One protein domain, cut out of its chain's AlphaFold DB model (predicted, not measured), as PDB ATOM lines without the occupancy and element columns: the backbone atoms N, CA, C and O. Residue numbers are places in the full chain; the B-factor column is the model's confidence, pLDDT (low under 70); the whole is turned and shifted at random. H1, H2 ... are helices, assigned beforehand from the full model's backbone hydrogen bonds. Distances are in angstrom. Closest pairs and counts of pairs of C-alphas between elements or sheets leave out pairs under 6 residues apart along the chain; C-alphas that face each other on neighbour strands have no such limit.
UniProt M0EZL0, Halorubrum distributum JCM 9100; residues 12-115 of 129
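This is residues 12 to 115 of the 129 residues of a protein of Halorubrum distributum JCM 9100 (UniProt M0EZL0). One long helix, H3, is the shaft of an elongated model. Near its first end H1 and H2 lie loosely alongside it, and near its last end H4 and H5 pack crosswise on it and on each other. The printed part has 104 residues with five named helices, in the order H1 H2 H3 H4 H5, and no named strand; the class is all helix. The whole is loose, with a radius of gyration of the C-alphas of 18.2 A and spans of 57 by 30 by 20 A.

H3, residues 47 to 76, is 43.0 A long, from C-alpha 47 at (-3.454, -34.366, -18.383) to C-alpha 76 at (-23.624, -62.638, -43.661). H1, residues 15 to 27, measures 18.2 A and H2, residues 32 to 39, 10.5 A. H4, residues 84 to 94, measures 15.5 A. H5, residues 103 to 113, measures 15.3 A and ends with C-alpha 113 at (-7.578, -59.020, -43.323).

H3 is the hub, touching H2, H4 and H5. With residues 63 to 70 alone it touches H5, about perpendicular at 80 degrees; the closest C-alphas, of Leu 67 and Ala 109, are 5.3 A apart. With residues 69 to 76 alone it touches H4, about perpendicular at 88 degrees; the closest C-alphas, of Ala 73 and Ile 90, are 5.6 A apart. H4 and H5 touch at 76 degrees, about perpendicular, with the C-alphas of Ala 84 and Arg 107 closest at 5.3 A. H2 and H3 form a helical hairpin at a shallow tilt of 27 degrees; they only just touch, with 3 pairs of C-alphas within 8 A, through residues 49 to 53 of H3 alone, and Leu 38 and Arg 49 have the closest C-alphas, 6.5 A apart. H1 and H2, also a helical hairpin, at 21 degrees, only just touch with 3 such pairs, the closest C-alphas being those of Arg 25 and Ile 35, 7.6 A apart. H1 and H3 are close but not clearly touching. In the five helices every O i to N i+4 pair is within hydrogen-bond range.

The C-alphas farthest apart, of Thr 12 and Gly 79, are 57.2 A apart. The printed part has no cut and no long link. Residues 96 to 98 are under pLDDT 70.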
ATOM      1  N   THR A  12       9.035 -34.779 -15.738       89.69
ATOM      2  CA  THR A  12       8.546 -34.876 -14.354       89.69
ATOM      3  C   THR A  12       7.103 -35.343 -14.390       89.69
ATOM      4  O   THR A  12       6.298 -34.720 -15.066       89.69
ATOM      5  N   ILE A  13       6.784 -36.418 -13.680       92.75
ATOM      6  CA  ILE A  13       5.452 -37.034 -13.660       92.75
ATOM      7  C   ILE A  13       5.008 -37.216 -12.210       92.75
ATOM      8  O   ILE A  13       5.834 -37.571 -11.359       92.75
ATOM      9  N   ALA A  14       3.740 -36.929 -11.908       93.62
ATOM     10  CA  ALA A  14       3.186 -37.260 -10.603       93.62
ATOM     11  C   ALA A  14       2.996 -38.779 -10.490       93.62
ATOM     12  O   ALA A  14       2.849 -39.484 -11.484       93.62
ATOM     13  N   VAL A  15       3.021 -39.308  -9.266       94.69
ATOM     14  CA  VAL A  15       2.829 -40.753  -9.065       94.69
ATOM     15  C   VAL A  15       1.441 -41.187  -9.539       94.69
ATOM     16  O   VAL A  15       1.336 -42.246 -10.145       94.69
ATOM     17  N   ASP A  16       0.420 -40.360  -9.313       94.25
ATOM     18  CA  ASP A  16      -0.957 -40.652  -9.719       94.25
ATOM     19  C   ASP A  16      -1.069 -40.747 -11.253       94.25
ATOM     20  O   ASP A  16      -1.521 -41.771 -11.758       94.25
ATOM     21  N   ASP A  17      -0.509 -39.785 -11.997       93.44
ATOM     22  CA  ASP A  17      -0.476 -39.823 -13.470       93.44
ATOM     23  C   ASP A  17       0.291 -41.042 -14.011       93.44
ATOM     24  O   ASP A  17      -0.064 -41.615 -15.041       93.44
ATOM     25  N   LEU A  18       1.365 -41.457 -13.325       94.19
ATOM     26  CA  LEU A  18       2.119 -42.651 -13.707       94.19
ATOM     27  C   LEU A  18       1.297 -43.927 -13.492       94.19
ATOM     28  O   LEU A  18       1.375 -44.836 -14.315       94.19
ATOM     29  N   VAL A  19       0.536 -44.012 -12.400       95.56
ATOM     30  CA  VAL A  19      -0.373 -45.139 -12.151       95.56
ATOM     31  C   VAL A  19      -1.449 -45.175 -13.231       95.56
ATOM     32  O   VAL A  19      -1.610 -46.201 -13.882       95.56
ATOM     33  N   GLU A  20      -2.086 -44.041 -13.507       95.44
ATOM     34  CA  GLU A  20      -3.108 -43.916 -14.545       95.44
ATOM     35  C   GLU A  20      -2.615 -44.311 -15.946       95.44
ATOM     36  O   GLU A  20      -3.331 -44.968 -16.708       95.44
ATOM     37  N   LEU A  21      -1.382 -43.935 -16.288       95.06
ATOM     38  CA  LEU A  21      -0.730 -44.317 -17.539       95.06
ATOM     39  C   LEU A  21      -0.519 -45.837 -17.637       95.06
ATOM     40  O   LEU A  21      -0.734 -46.434 -18.696       95.06
ATOM     41  N   LEU A  22      -0.066 -46.463 -16.547       94.88
ATOM     42  CA  LEU A  22       0.202 -47.901 -16.500       94.88
ATOM     43  C   LEU A  22      -1.089 -48.723 -16.496       94.88
ATOM     44  O   LEU A  22      -1.150 -49.734 -17.195       94.88
ATOM     45  N   ASP A  23      -2.120 -48.258 -15.791       96.19
ATOM     46  CA  ASP A  23      -3.437 -48.892 -15.767       96.19
ATOM     47  C   ASP A  23      -4.035 -48.941 -17.180       96.19
ATOM     48  O   ASP A  23      -4.398 -50.016 -17.656       96.19
ATOM     49  N   ARG A  24      -4.020 -47.821 -17.922       95.00
ATOM     50  CA  ARG A  24      -4.455 -47.780 -19.333       95.00
ATOM     51  C   ARG A  24      -3.625 -48.696 -20.223       95.00
ATOM     52  O   ARG A  24      -4.156 -49.384 -21.097       95.00
ATOM     53  N   ARG A  25      -2.305 -48.723 -20.017       94.94
ATOM     54  CA  ARG A  25      -1.413 -49.596 -20.786       94.94
ATOM     55  C   ARG A  25      -1.767 -51.067 -20.599       94.94
ATOM     56  O   ARG A  25      -1.749 -51.811 -21.581       94.94
ATOM     57  N   ASP A  26      -2.070 -51.474 -19.373       95.50
ATOM     58  CA  ASP A  26      -2.441 -52.847 -19.052       95.50
ATOM     59  C   ASP A  26      -3.858 -53.183 -19.535       95.50
ATOM     60  O   ASP A  26      -4.052 -54.231 -20.151       95.50
ATOM     61  N   GLU A  27      -4.823 -52.284 -19.329       96.00
ATOM     62  CA  GLU A  27      -6.223 -52.469 -19.725       96.00
ATOM     63  C   GLU A  27      -6.389 -52.584 -21.248       96.00
ATOM     64  O   GLU A  27      -7.032 -53.514 -21.738       96.00
ATOM     65  N   TYR A  28      -5.753 -51.689 -22.009       94.19
ATOM     66  CA  TYR A  28      -5.913 -51.596 -23.468       94.19
ATOM     67  C   TYR A  28      -4.754 -52.222 -24.255       94.19
ATOM     68  O   TYR A  28      -4.636 -52.035 -25.477       94.19
ATOM     69  N   ALA A  29      -3.876 -52.956 -23.560       94.12
ATOM     70  CA  ALA A  29      -2.670 -53.566 -24.115       94.12
ATOM     71  C   ALA A  29      -1.900 -52.584 -25.021       94.12
ATOM     72  O   ALA A  29      -1.567 -52.900 -26.169       94.12
ATOM     73  N   VAL A  30      -1.700 -51.356 -24.534       93.94
ATOM     74  CA  VAL A  30      -1.013 -50.301 -25.287       93.94
ATOM     75  C   VAL A  30       0.440 -50.733 -25.508       93.94
ATOM     76  O   VAL A  30       1.114 -51.144 -24.552       93.94
ATOM     77  N   PRO A  31       0.948 -50.669 -26.752       92.56
ATOM     78  CA  PRO A  31       2.326 -51.034 -27.026       92.56
ATOM     79  C   PRO A  31       3.295 -50.113 -26.266       92.56
ATOM     80  O   PRO A  31       3.038 -48.914 -26.115       92.56
ATOM     81  N   PRO A  32       4.414 -50.657 -25.757       91.88
ATOM     82  CA  PRO A  32       5.347 -49.890 -24.939       91.88
ATOM     83  C   PRO A  32       5.923 -48.674 -25.673       91.88
ATOM     84  O   PRO A  32       6.261 -47.691 -25.023       91.88
ATOM     85  N   GLU A  33       6.015 -48.708 -27.002       93.56
ATOM     86  CA  GLU A  33       6.506 -47.610 -27.832       93.56
ATOM     87  C   GLU A  33       5.669 -46.331 -27.673       93.56
ATOM     88  O   GLU A  33       6.241 -45.245 -27.576       93.56
ATOM     89  N   GLU A  34       4.344 -46.450 -27.569       93.62
ATOM     90  CA  GLU A  34       3.438 -45.302 -27.410       93.62
ATOM     91  C   GLU A  34       3.565 -44.691 -26.014       93.62
ATOM     92  O   GLU A  34       3.650 -43.475 -25.852       93.62
ATOM     93  N   ILE A  35       3.706 -45.537 -24.991       92.94
ATOM     94  CA  ILE A  35       3.956 -45.087 -23.617       92.94
ATOM     95  C   ILE A  35       5.311 -44.384 -23.512       92.94
ATOM     96  O   ILE A  35       5.424 -43.314 -22.909       92.94
ATOM     97  N   LEU A  36       6.350 -44.955 -24.127       91.56
ATOM     98  CA  LEU A  36       7.675 -44.345 -24.166       91.56
ATOM     99  C   LEU A  36       7.631 -42.985 -24.865       91.56
ATOM    100  O   LEU A  36       8.204 -42.032 -24.340       91.56
ATOM    101  N   ALA A  37       6.905 -42.861 -25.978       91.81
ATOM    102  CA  ALA A  37       6.759 -41.603 -26.703       91.81
ATOM    103  C   ALA A  37       6.124 -40.478 -25.863       91.81
ATOM    104  O   ALA A  37       6.388 -39.303 -26.128       91.81
ATOM    105  N   LEU A  38       5.317 -40.808 -24.850       91.88
ATOM    106  CA  LEU A  38       4.746 -39.841 -23.903       91.88
ATOM    107  C   LEU A  38       5.717 -39.506 -22.764       91.88
ATOM    108  O   LEU A  38       5.832 -38.342 -22.365       91.88
ATOM    109  N   LEU A  39       6.443 -40.508 -22.260       91.06
ATOM    110  CA  LEU A  39       7.385 -40.367 -21.146       91.06
ATOM    111  C   LEU A  39       8.699 -39.686 -21.536       91.06
ATOM    112  O   LEU A  39       9.319 -39.051 -20.687       91.06
ATOM    113  N   THR A  40       9.139 -39.775 -22.791       88.94
ATOM    114  CA  THR A  40      10.403 -39.163 -23.246       88.94
ATOM    115  C   THR A  40      10.261 -37.706 -23.686       88.94
ATOM    116  O   THR A  40      11.252 -37.083 -24.060       88.94
ATOM    117  N   ARG A  41       9.048 -37.139 -23.672       88.06
ATOM    118  CA  ARG A  41       8.832 -35.712 -23.954       88.06
ATOM    119  C   ARG A  41       9.230 -34.889 -22.731       88.06
ATOM    120  O   ARG A  41       8.616 -35.035 -21.676       88.06
ATOM    121  N   SER A  42      10.207 -34.001 -22.880       88.62
ATOM    122  CA  SER A  42      10.674 -33.131 -21.795       88.62
ATOM    123  C   SER A  42       9.553 -32.262 -21.207       88.62
ATOM    124  O   SER A  42       8.550 -31.977 -21.865       88.62
ATOM    125  N   GLY A  43       9.713 -31.854 -19.947       86.81
ATOM    126  CA  GLY A  43       8.736 -31.034 -19.226       86.81
ATOM    127  C   GLY A  43       7.814 -31.838 -18.308       86.81
ATOM    128  O   GLY A  43       8.011 -33.033 -18.076       86.81
ATOM    129  N   ALA A  44       6.821 -31.162 -17.733       87.38
ATOM    130  CA  ALA A  44       5.838 -31.813 -16.880       87.38
ATOM    131  C   ALA A  44       4.939 -32.745 -17.708       87.38
ATOM    132  O   ALA A  44       4.484 -32.392 -18.800       87.38
ATOM    133  N   PHE A  45       4.702 -33.940 -17.184       90.44
ATOM    134  CA  PHE A  45       3.633 -34.819 -17.618       90.44
ATOM    135  C   PHE A  45       2.341 -34.263 -17.016       90.44
ATOM    136  O   PHE A  45       2.267 -34.056 -15.809       90.44
ATOM    137  N   GLN A  46       1.399 -33.910 -17.877       85.56
ATOM    138  CA  GLN A  46       0.131 -33.274 -17.525       85.56
ATOM    139  C   GLN A  46      -0.991 -34.012 -18.252       85.56
ATOM    140  O   GLN A  46      -0.703 -34.759 -19.193       85.56
ATOM    141  N   ASP A  47      -2.233 -33.747 -17.851       83.19
ATOM    142  CA  ASP A  47      -3.454 -34.366 -18.383       83.19
ATOM    143  C   ASP A  47      -3.492 -34.395 -19.918       83.19
ATOM    144  O   ASP A  47      -3.774 -35.443 -20.486       83.19
ATOM    145  N   ASP A  48      -3.039 -33.334 -20.600       88.31
ATOM    146  CA  ASP A  48      -2.949 -33.284 -22.070       88.31
ATOM    147  C   ASP A  48      -2.195 -34.484 -22.690       88.31
ATOM    148  O   ASP A  48      -2.413 -34.840 -23.845       88.31
ATOM    149  N   ARG A  49      -1.258 -35.116 -21.965       91.38
ATOM    150  CA  ARG A  49      -0.551 -36.320 -22.440       91.38
ATOM    151  C   ARG A  49      -1.348 -37.602 -22.229       91.38
ATOM    152  O   ARG A  49      -1.181 -38.518 -23.029       91.38
ATOM    153  N   LEU A  50      -2.150 -37.679 -21.167       92.69
ATOM    154  CA  LEU A  50      -3.103 -38.775 -20.984       92.69
ATOM    155  C   LEU A  50      -4.220 -38.667 -22.020       92.69
ATOM    156  O   LEU A  50      -4.553 -39.678 -22.621       92.69
ATOM    157  N   ASP A  51      -4.673 -37.454 -22.337       93.75
ATOM    158  CA  ASP A  51      -5.654 -37.218 -23.398       93.75
ATOM    159  C   ASP A  51      -5.153 -37.727 -24.759       93.75
ATOM    160  O   ASP A  51      -5.898 -38.369 -25.493       93.75
ATOM    161  N   LEU A  52      -3.869 -37.524 -25.085       94.00
ATOM    162  CA  LEU A  52      -3.269 -38.088 -26.303       94.00
ATOM    163  C   LEU A  52      -3.242 -39.622 -26.302       94.00
ATOM    164  O   LEU A  52      -3.340 -40.246 -27.360       94.00
ATOM    165  N   LEU A  53      -3.052 -40.237 -25.134       95.25
ATOM    166  CA  LEU A  53      -3.119 -41.689 -25.020       95.25
ATOM    167  C   LEU A  53      -4.556 -42.184 -25.181       95.25
ATOM    168  O   LEU A  53      -4.775 -43.187 -25.855       95.25
ATOM    169  N   ASP A  54      -5.511 -41.482 -24.579       95.56
ATOM    170  CA  ASP A  54      -6.930 -41.800 -24.666       95.56
ATOM    171  C   ASP A  54      -7.433 -41.654 -26.113       95.56
ATOM    172  O   ASP A  54      -8.139 -42.537 -26.595       95.56
ATOM    173  N   GLU A  55      -6.977 -40.637 -26.855       96.12
ATOM    174  CA  GLU A  55      -7.223 -40.492 -28.300       96.12
ATOM    175  C   GLU A  55      -6.682 -41.698 -29.086       96.12
ATOM    176  O   GLU A  55      -7.417 -42.337 -29.835       96.12
ATOM    177  N   TYR A  56      -5.426 -42.089 -28.848       94.62
ATOM    178  CA  TYR A  56      -4.830 -43.268 -29.486       94.62
ATOM    179  C   TYR A  56      -5.578 -44.573 -29.160       94.62
ATOM    180  O   TYR A  56      -5.738 -45.449 -30.018       94.62
ATOM    181  N   ILE A  57      -6.001 -44.741 -27.905       96.25
ATOM    182  CA  ILE A  57      -6.771 -45.907 -27.468       96.25
ATOM    183  C   ILE A  57      -8.119 -45.930 -28.183       96.25
ATOM    184  O   ILE A  57      -8.494 -46.979 -28.711       96.25
ATOM    185  N   GLN A  58      -8.812 -44.794 -28.244       95.69
ATOM    186  CA  GLN A  58     -10.108 -44.696 -28.900       95.69
ATOM    187  C   GLN A  58     -10.000 -44.985 -30.400       95.69
ATOM    188  O   GLN A  58     -10.742 -45.823 -30.902       95.69
ATOM    189  N   ASP A  59      -9.001 -44.427 -31.089       93.38
ATOM    190  CA  ASP A  59      -8.742 -44.716 -32.505       93.38
ATOM    191  C   ASP A  59      -8.561 -46.223 -32.764       93.38
ATOM    192  O   ASP A  59      -9.023 -46.774 -33.771       93.38
ATOM    193  N   ARG A  60      -7.894 -46.932 -31.843       93.75
ATOM    194  CA  ARG A  60      -7.729 -48.391 -31.927       93.75
ATOM    195  C   ARG A  60      -9.022 -49.150 -31.674       93.75
ATOM    196  O   ARG A  60      -9.239 -50.171 -32.331       93.75
ATOM    197  N   ILE A  61      -9.839 -48.698 -30.725       93.31
ATOM    198  CA  ILE A  61     -11.156 -49.280 -30.448       93.31
ATOM    199  C   ILE A  61     -12.036 -49.135 -31.691       93.31
ATOM    200  O   ILE A  61     -12.498 -50.149 -32.213       93.31
ATOM    201  N   ASP A  62     -12.146 -47.928 -32.244       91.75
ATOM    202  CA  ASP A  62     -12.959 -47.621 -33.427       91.75
ATOM    203  C   ASP A  62     -12.514 -48.440 -34.654       91.75
ATOM    204  O   ASP A  62     -13.327 -48.986 -35.415       91.75
ATOM    205  N   ALA A  63     -11.198 -48.596 -34.843       90.75
ATOM    206  CA  ALA A  63     -10.651 -49.458 -35.888       90.75
ATOM    207  C   ALA A  63     -11.001 -50.942 -35.660       90.75
ATOM    208  O   ALA A  63     -11.316 -51.662 -36.614       90.75
ATOM    209  N   GLY A  64     -10.963 -51.408 -34.409       90.62
ATOM    210  CA  GLY A  64     -11.359 -52.760 -34.018       90.62
ATOM    211  C   GLY A  64     -12.847 -53.035 -34.249       90.62
ATOM    212  O   GLY A  64     -13.205 -54.085 -34.788       90.62
ATOM    213  N   GLU A  65     -13.710 -52.080 -33.914       92.12
ATOM    214  CA  GLU A  65     -15.149 -52.139 -34.178       92.12
ATOM    215  C   GLU A  65     -15.437 -52.171 -35.680       92.12
ATOM    216  O   GLU A  65     -16.205 -53.016 -36.150       92.12
ATOM    217  N   THR A  66     -14.730 -51.346 -36.458       92.25
ATOM    218  CA  THR A  66     -14.796 -51.367 -37.925       92.25
ATOM    219  C   THR A  66     -14.413 -52.741 -38.483       92.25
ATOM    220  O   THR A  66     -15.128 -53.290 -39.325       92.25
ATOM    221  N   LEU A  67     -13.315 -53.336 -38.006       91.50
ATOM    222  CA  LEU A  67     -12.887 -54.679 -38.415       91.50
ATOM    223  C   LEU A  67     -13.942 -55.739 -38.089       91.50
ATOM    224  O   LEU A  67     -14.260 -56.575 -38.937       91.50
ATOM    225  N   LEU A  68     -14.505 -55.699 -36.881       90.38
ATOM    226  CA  LEU A  68     -15.537 -56.637 -36.452       90.38
ATOM    227  C   LEU A  68     -16.807 -56.510 -37.301       90.38
ATOM    228  O   LEU A  68     -17.363 -57.527 -37.721       90.38
ATOM    229  N   ALA A  69     -17.244 -55.284 -37.591       90.06
ATOM    230  CA  ALA A  69     -18.386 -55.024 -38.462       90.06
ATOM    231  C   ALA A  69     -18.161 -55.601 -39.869       90.06
ATOM    232  O   ALA A  69     -19.039 -56.272 -40.412       90.06
ATOM    233  N   VAL A  70     -16.961 -55.419 -40.430       90.12
ATOM    234  CA  VAL A  70     -16.581 -55.978 -41.738       90.12
ATOM    235  C   VAL A  70     -16.594 -57.505 -41.728       90.12
ATOM    236  O   VAL A  70     -17.164 -58.104 -42.637       90.12
ATOM    237  N   ILE A  71     -16.026 -58.153 -40.703       88.81
ATOM    238  CA  ILE A  71     -16.041 -59.622 -40.580       88.81
ATOM    239  C   ILE A  71     -17.481 -60.141 -40.516       88.81
ATOM    240  O   ILE A  71     -17.836 -61.048 -41.266       88.81
ATOM    241  N   ARG A  72     -18.335 -59.535 -39.686       88.25
ATOM    242  CA  ARG A  72     -19.749 -59.925 -39.563       88.25
ATOM    243  C   ARG A  72     -20.524 -59.742 -40.869       88.25
ATOM    244  O   ARG A  72     -21.361 -60.575 -41.214       88.25
ATOM    245  N   ALA A  73     -20.249 -58.667 -41.604       88.31
ATOM    246  CA  ALA A  73     -20.854 -58.434 -42.909       88.31
ATOM    247  C   ALA A  73     -20.404 -59.475 -43.945       88.31
ATOM    248  O   ALA A  73     -21.238 -59.980 -44.695       88.31
ATOM    249  N   LEU A  74     -19.122 -59.857 -43.946       87.38
ATOM    250  CA  LEU A  74     -18.608 -60.941 -44.787       87.38
ATOM    251  C   LEU A  74     -19.235 -62.297 -44.435       87.38
ATOM    252  O   LEU A  74     -19.603 -63.040 -45.337       87.38
ATOM    253  N   GLU A  75     -19.412 -62.609 -43.147       86.12
ATOM    254  CA  GLU A  75     -20.090 -63.837 -42.702       86.12
ATOM    255  C   GLU A  75     -21.558 -63.900 -43.146       86.12
ATOM    256  O   GLU A  75     -22.106 -64.985 -43.348       86.12
ATOM    257  N   ARG A  76     -22.211 -62.741 -43.281       85.00
ATOM    258  CA  ARG A  76     -23.624 -62.638 -43.661       85.00
ATOM    259  C   ARG A  76     -23.853 -62.560 -45.169       85.00
ATOM    260  O   ARG A  76     -24.974 -62.811 -45.611       85.00
ATOM    261  N   ALA A  77     -22.842 -62.186 -45.944       85.00
ATOM    262  CA  ALA A  77     -22.960 -62.049 -47.385       85.00
ATOM    263  C   ALA A  77     -23.307 -63.402 -48.034       85.00
ATOM    264  O   ALA A  77     -22.500 -64.329 -48.048       85.00
ATOM    265  N   ASP A  78     -24.508 -63.511 -48.606       71.75
ATOM    266  CA  ASP A  78     -24.959 -64.699 -49.346       71.75
ATOM    267  C   ASP A  78     -24.486 -64.641 -50.813       71.75
ATOM    268  O   ASP A  78     -25.272 -64.691 -51.760       71.75
ATOM    269  N   GLY A  79     -23.184 -64.415 -51.013       73.12
ATOM    270  CA  GLY A  79     -22.591 -64.217 -52.334       73.12
ATOM    271  C   GLY A  79     -21.196 -63.597 -52.300       73.12
ATOM    272  O   GLY A  79     -20.672 -63.241 -51.247       73.12
ATOM    273  N   ALA A  80     -20.583 -63.473 -53.480       73.88
ATOM    274  CA  ALA A  80     -19.304 -62.788 -53.613       73.88
ATOM    275  C   ALA A  80     -19.480 -61.292 -53.319       73.88
ATOM    276  O   ALA A  80     -20.315 -60.627 -53.929       73.88
ATOM    277  N   VAL A  81     -18.678 -60.777 -52.391       81.56
ATOM    278  CA  VAL A  81     -18.549 -59.344 -52.138       81.56
ATOM    279  C   VAL A  81     -17.366 -58.831 -52.955       81.56
ATOM    280  O   VAL A  81     -16.244 -59.305 -52.773       81.56
ATOM    281  N   GLU A  82     -17.607 -57.883 -53.860       83.38
ATOM    282  CA  GLU A  82     -16.584 -57.400 -54.796       83.38
ATOM    283  C   GLU A  82     -15.913 -56.108 -54.318       83.38
ATOM    284  O   GLU A  82     -14.747 -55.856 -54.636       83.38
ATOM    285  N   THR A  83     -16.622 -55.284 -53.539       88.06
ATOM    286  CA  THR A  83     -16.144 -53.961 -53.132       88.06
ATOM    287  C   THR A  83     -16.370 -53.659 -51.650       88.06
ATOM    288  O   THR A  83     -17.230 -54.224 -50.977       88.06
ATOM    289  N   ALA A  84     -15.605 -52.693 -51.132       89.12
ATOM    290  CA  ALA A  84     -15.809 -52.149 -49.788       89.12
ATOM    291  C   ALA A  84     -17.189 -51.480 -49.617       89.12
ATOM    292  O   ALA A  84     -17.720 -51.428 -48.512       89.12
ATOM    293  N   GLU A  85     -17.774 -50.963 -50.700       89.50
ATOM    294  CA  GLU A  85     -19.107 -50.364 -50.656       89.50
ATOM    295  C   GLU A  85     -20.189 -51.429 -50.437       89.50
ATOM    296  O   GLU A  85     -21.093 -51.209 -49.634       89.50
ATOM    297  N   ASP A  86     -20.045 -52.611 -51.044       88.25
ATOM    298  CA  ASP A  86     -20.975 -53.735 -50.856       88.25
ATOM    299  C   ASP A  86     -21.010 -54.191 -49.393       88.25
ATOM    300  O   ASP A  86     -22.082 -54.362 -48.810       88.25
ATOM    301  N   ILE A  87     -19.838 -54.318 -48.759       88.31
ATOM    302  CA  ILE A  87     -19.748 -54.646 -47.327       88.31
ATOM    303  C   ILE A  87     -20.401 -53.558 -46.491       88.31
ATOM    304  O   ILE A  87     -21.176 -53.862 -45.587       88.31
ATOM    305  N   ARG A  88     -20.117 -52.286 -46.791       88.00
ATOM    306  CA  ARG A  88     -20.717 -51.174 -46.058       88.00
ATOM    307  C   ARG A  88     -22.242 -51.226 -46.134       88.00
ATOM    308  O   ARG A  88     -22.892 -51.018 -45.116       88.00
ATOM    309  N   TRP A  89     -22.819 -51.540 -47.294       87.75
ATOM    310  CA  TRP A  89     -24.268 -51.706 -47.440       87.75
ATOM    311  C   TRP A  89     -24.829 -52.860 -46.612       87.75
ATOM    312  O   TRP A  89     -25.909 -52.722 -46.038       87.75
ATOM    313  N   ILE A  90     -24.095 -53.968 -46.502       85.38
ATOM    314  CA  ILE A  90     -24.477 -55.072 -45.617       85.38
ATOM    315  C   ILE A  90     -24.477 -54.603 -44.155       85.38
ATOM    316  O   ILE A  90     -25.459 -54.844 -43.459       85.38
ATOM    317  N   VAL A  91     -23.442 -53.879 -43.712       85.69
ATOM    318  CA  VAL A  91     -23.370 -53.326 -42.343       85.69
ATOM    319  C   VAL A  91     -24.529 -52.365 -42.069       85.69
ATOM    320  O   VAL A  91     -25.200 -52.505 -41.052       85.69
ATOM    321  N   VAL A  92     -24.830 -51.450 -42.998       85.88
ATOM    322  CA  VAL A  92     -25.986 -50.532 -42.906       85.88
ATOM    323  C   VAL A  92     -27.300 -51.298 -42.725       85.88
ATOM    324  O   VAL A  92     -28.188 -50.838 -42.022       85.88
ATOM    325  N   GLY A  93     -27.448 -52.459 -43.367       83.25
ATOM    326  CA  GLY A  93     -28.636 -53.300 -43.216       83.25
ATOM    327  C   GLY A  93     -28.669 -54.134 -41.930       83.25
ATOM    328  O   GLY A  93     -29.701 -54.743 -41.644       83.25
ATOM    329  N   MET A  94     -27.559 -54.219 -41.191       82.31
ATOM    330  CA  MET A  94     -27.424 -54.995 -39.953       82.31
ATOM    331  C   MET A  94     -27.550 -54.140 -38.692       82.31
ATOM    332  O   MET A  94     -28.066 -54.631 -37.690       82.31
ATOM    333  N   GLU A  95     -27.056 -52.906 -38.737       75.56
ATOM    334  CA  GLU A  95     -26.945 -52.014 -37.586       75.56
ATOM    335  C   GLU A  95     -28.014 -50.911 -37.648       75.56
ATOM    336  O   GLU A  95     -28.109 -50.181 -38.632       75.56
ATOM    337  N   ASP A  96     -28.785 -50.743 -36.570       65.50
ATOM    338  CA  ASP A  96     -29.680 -49.584 -36.374       65.50
ATOM    339  C   ASP A  96     -28.918 -48.356 -35.811       65.50
ATOM    340  O   ASP A  96     -29.524 -47.351 -35.426       65.50
ATOM    341  N   SER A  97     -27.587 -48.446 -35.699       63.28
ATOM    342  CA  SER A  97     -26.717 -47.473 -35.033       63.28
ATOM    343  C   SER A  97     -26.115 -46.446 -36.003       63.28
ATOM    344  O   SER A  97     -26.027 -46.654 -37.213       63.28
ATOM    345  N   ASN A  98     -25.681 -45.305 -35.454       64.31
ATOM    346  CA  ASN A  98     -24.951 -44.277 -36.205       64.31
ATOM    347  C   ASN A  98     -23.483 -44.659 -36.477       64.31
ATOM    348  O   ASN A  98     -22.812 -43.947 -37.223       64.31
ATOM    349  N   ASP A  99     -23.003 -45.780 -35.937       72.69
ATOM    350  CA  ASP A  99     -21.601 -46.213 -35.998       72.69
ATOM    351  C   ASP A  99     -21.328 -47.056 -37.250       72.69
ATOM    352  O   ASP A  99     -20.689 -48.108 -37.236       72.69
ATOM    353  N   ILE A 100     -21.860 -46.591 -38.380       83.75
ATOM    354  CA  ILE A 100     -21.641 -47.231 -39.671       83.75
ATOM    355  C   ILE A 100     -20.243 -46.837 -40.160       83.75
ATOM    356  O   ILE A 100     -20.011 -45.653 -40.443       83.75
ATOM    357  N   PRO A 101     -19.333 -47.803 -40.378       87.06
ATOM    358  CA  PRO A 101     -17.987 -47.501 -40.827       87.06
ATOM    359  C   PRO A 101     -18.003 -46.803 -42.189       87.06
ATOM    360  O   PRO A 101     -18.857 -47.035 -43.057       87.06
ATOM    361  N   THR A 102     -17.033 -45.921 -42.402       91.44
ATOM    362  CA  THR A 102     -16.853 -45.265 -43.700       91.44
ATOM    363  C   THR A 102     -16.371 -46.278 -44.739       91.44
ATOM    364  O   THR A 102     -15.759 -47.294 -44.414       91.44
ATOM    365  N   THR A 103     -16.600 -46.000 -46.025       91.94
ATOM    366  CA  THR A 103     -16.100 -46.864 -47.109       91.94
ATOM    367  C   THR A 103     -14.575 -47.012 -47.068       91.94
ATOM    368  O   THR A 103     -14.038 -48.058 -47.430       91.94
ATOM    369  N   GLU A 104     -13.862 -45.975 -46.624       92.50
ATOM    370  CA  GLU A 104     -12.413 -46.028 -46.429       92.50
ATOM    371  C   GLU A 104     -12.027 -46.931 -45.254       92.50
ATOM    372  O   GLU A 104     -11.170 -47.791 -45.433       92.50
ATOM    373  N   GLY A 105     -12.718 -46.827 -44.112       90.94
ATOM    374  CA  GLY A 105     -12.521 -47.728 -42.973       90.94
ATOM    375  C   GLY A 105     -12.735 -49.195 -43.351       90.94
ATOM    376  O   GLY A 105     -11.887 -50.042 -43.073       90.94
ATOM    377  N   VAL A 106     -13.803 -49.488 -44.102       91.88
ATOM    378  CA  VAL A 106     -14.066 -50.836 -44.629       91.88
ATOM    379  C   VAL A 106     -12.943 -51.313 -45.556       91.88
ATOM    380  O   VAL A 106     -12.510 -52.463 -45.474       91.88
ATOM    381  N   ARG A 107     -12.429 -50.441 -46.430       92.94
ATOM    382  CA  ARG A 107     -11.317 -50.782 -47.328       92.94
ATOM    383  C   ARG A 107     -10.035 -51.091 -46.555       92.94
ATOM    384  O   ARG A 107      -9.381 -52.084 -46.867       92.94
ATOM    385  N   SER A 108      -9.681 -50.270 -45.570       92.00
ATOM    386  CA  SER A 108      -8.503 -50.479 -44.722       92.00
ATOM    387  C   SER A 108      -8.611 -51.786 -43.935       92.00
ATOM    388  O   SER A 108      -7.659 -52.567 -43.901       92.00
ATOM    389  N   ALA A 109      -9.796 -52.083 -43.393       91.12
ATOM    390  CA  ALA A 109     -10.083 -53.353 -42.735       91.12
ATOM    391  C   ALA A 109      -9.879 -54.552 -43.677       91.12
ATOM    392  O   ALA A 109      -9.183 -55.504 -43.326       91.12
ATOM    393  N   LEU A 110     -10.404 -54.489 -44.905       89.31
ATOM    394  CA  LEU A 110     -10.192 -55.536 -45.908       89.31
ATOM    395  C   LEU A 110      -8.713 -55.734 -46.265       89.31
ATOM    396  O   LEU A 110      -8.261 -56.871 -46.394       89.31
ATOM    397  N   GLN A 111      -7.945 -54.650 -46.407       89.19
ATOM    398  CA  GLN A 111      -6.505 -54.731 -46.673       89.19
ATOM    399  C   GLN A 111      -5.750 -55.411 -45.526       89.19
ATOM    400  O   GLN A 111      -4.872 -56.234 -45.780       89.19
ATOM    401  N   LEU A 112      -6.116 -55.112 -44.275       87.56
ATOM    402  CA  LEU A 112      -5.532 -55.762 -43.105       87.56
ATOM    403  C   LEU A 112      -5.874 -57.256 -43.057       87.56
ATOM    404  O   LEU A 112      -4.988 -58.077 -42.835       87.56
ATOM    405  N   LEU A 113      -7.134 -57.621 -43.305       86.94
ATOM    406  CA  LEU A 113      -7.578 -59.020 -43.323       86.94
ATOM    407  C   LEU A 113      -6.926 -59.832 -44.452       86.94
ATOM    408  O   LEU A 113      -6.712 -61.035 -44.304       86.94
ATOM    409  N   ALA A 114      -6.564 -59.178 -45.557       85.69
ATOM    410  CA  ALA A 114      -5.803 -59.785 -46.643       85.69
ATOM    411  C   ALA A 114      -4.307 -59.965 -46.316       85.69
ATOM    412  O   ALA A 114      -3.595 -60.642 -47.065       85.69
ATOM    413  N   HIS A 115      -3.801 -59.376 -45.225       84.75
ATOM    414  CA  HIS A 115      -2.400 -59.516 -44.846       84.75
ATOM    415  C   HIS A 115      -2.081 -60.984 -44.497       84.75
ATOM    416  O   HIS A 115      -2.812 -61.591 -43.712       84.75
TER     417      HIS A 115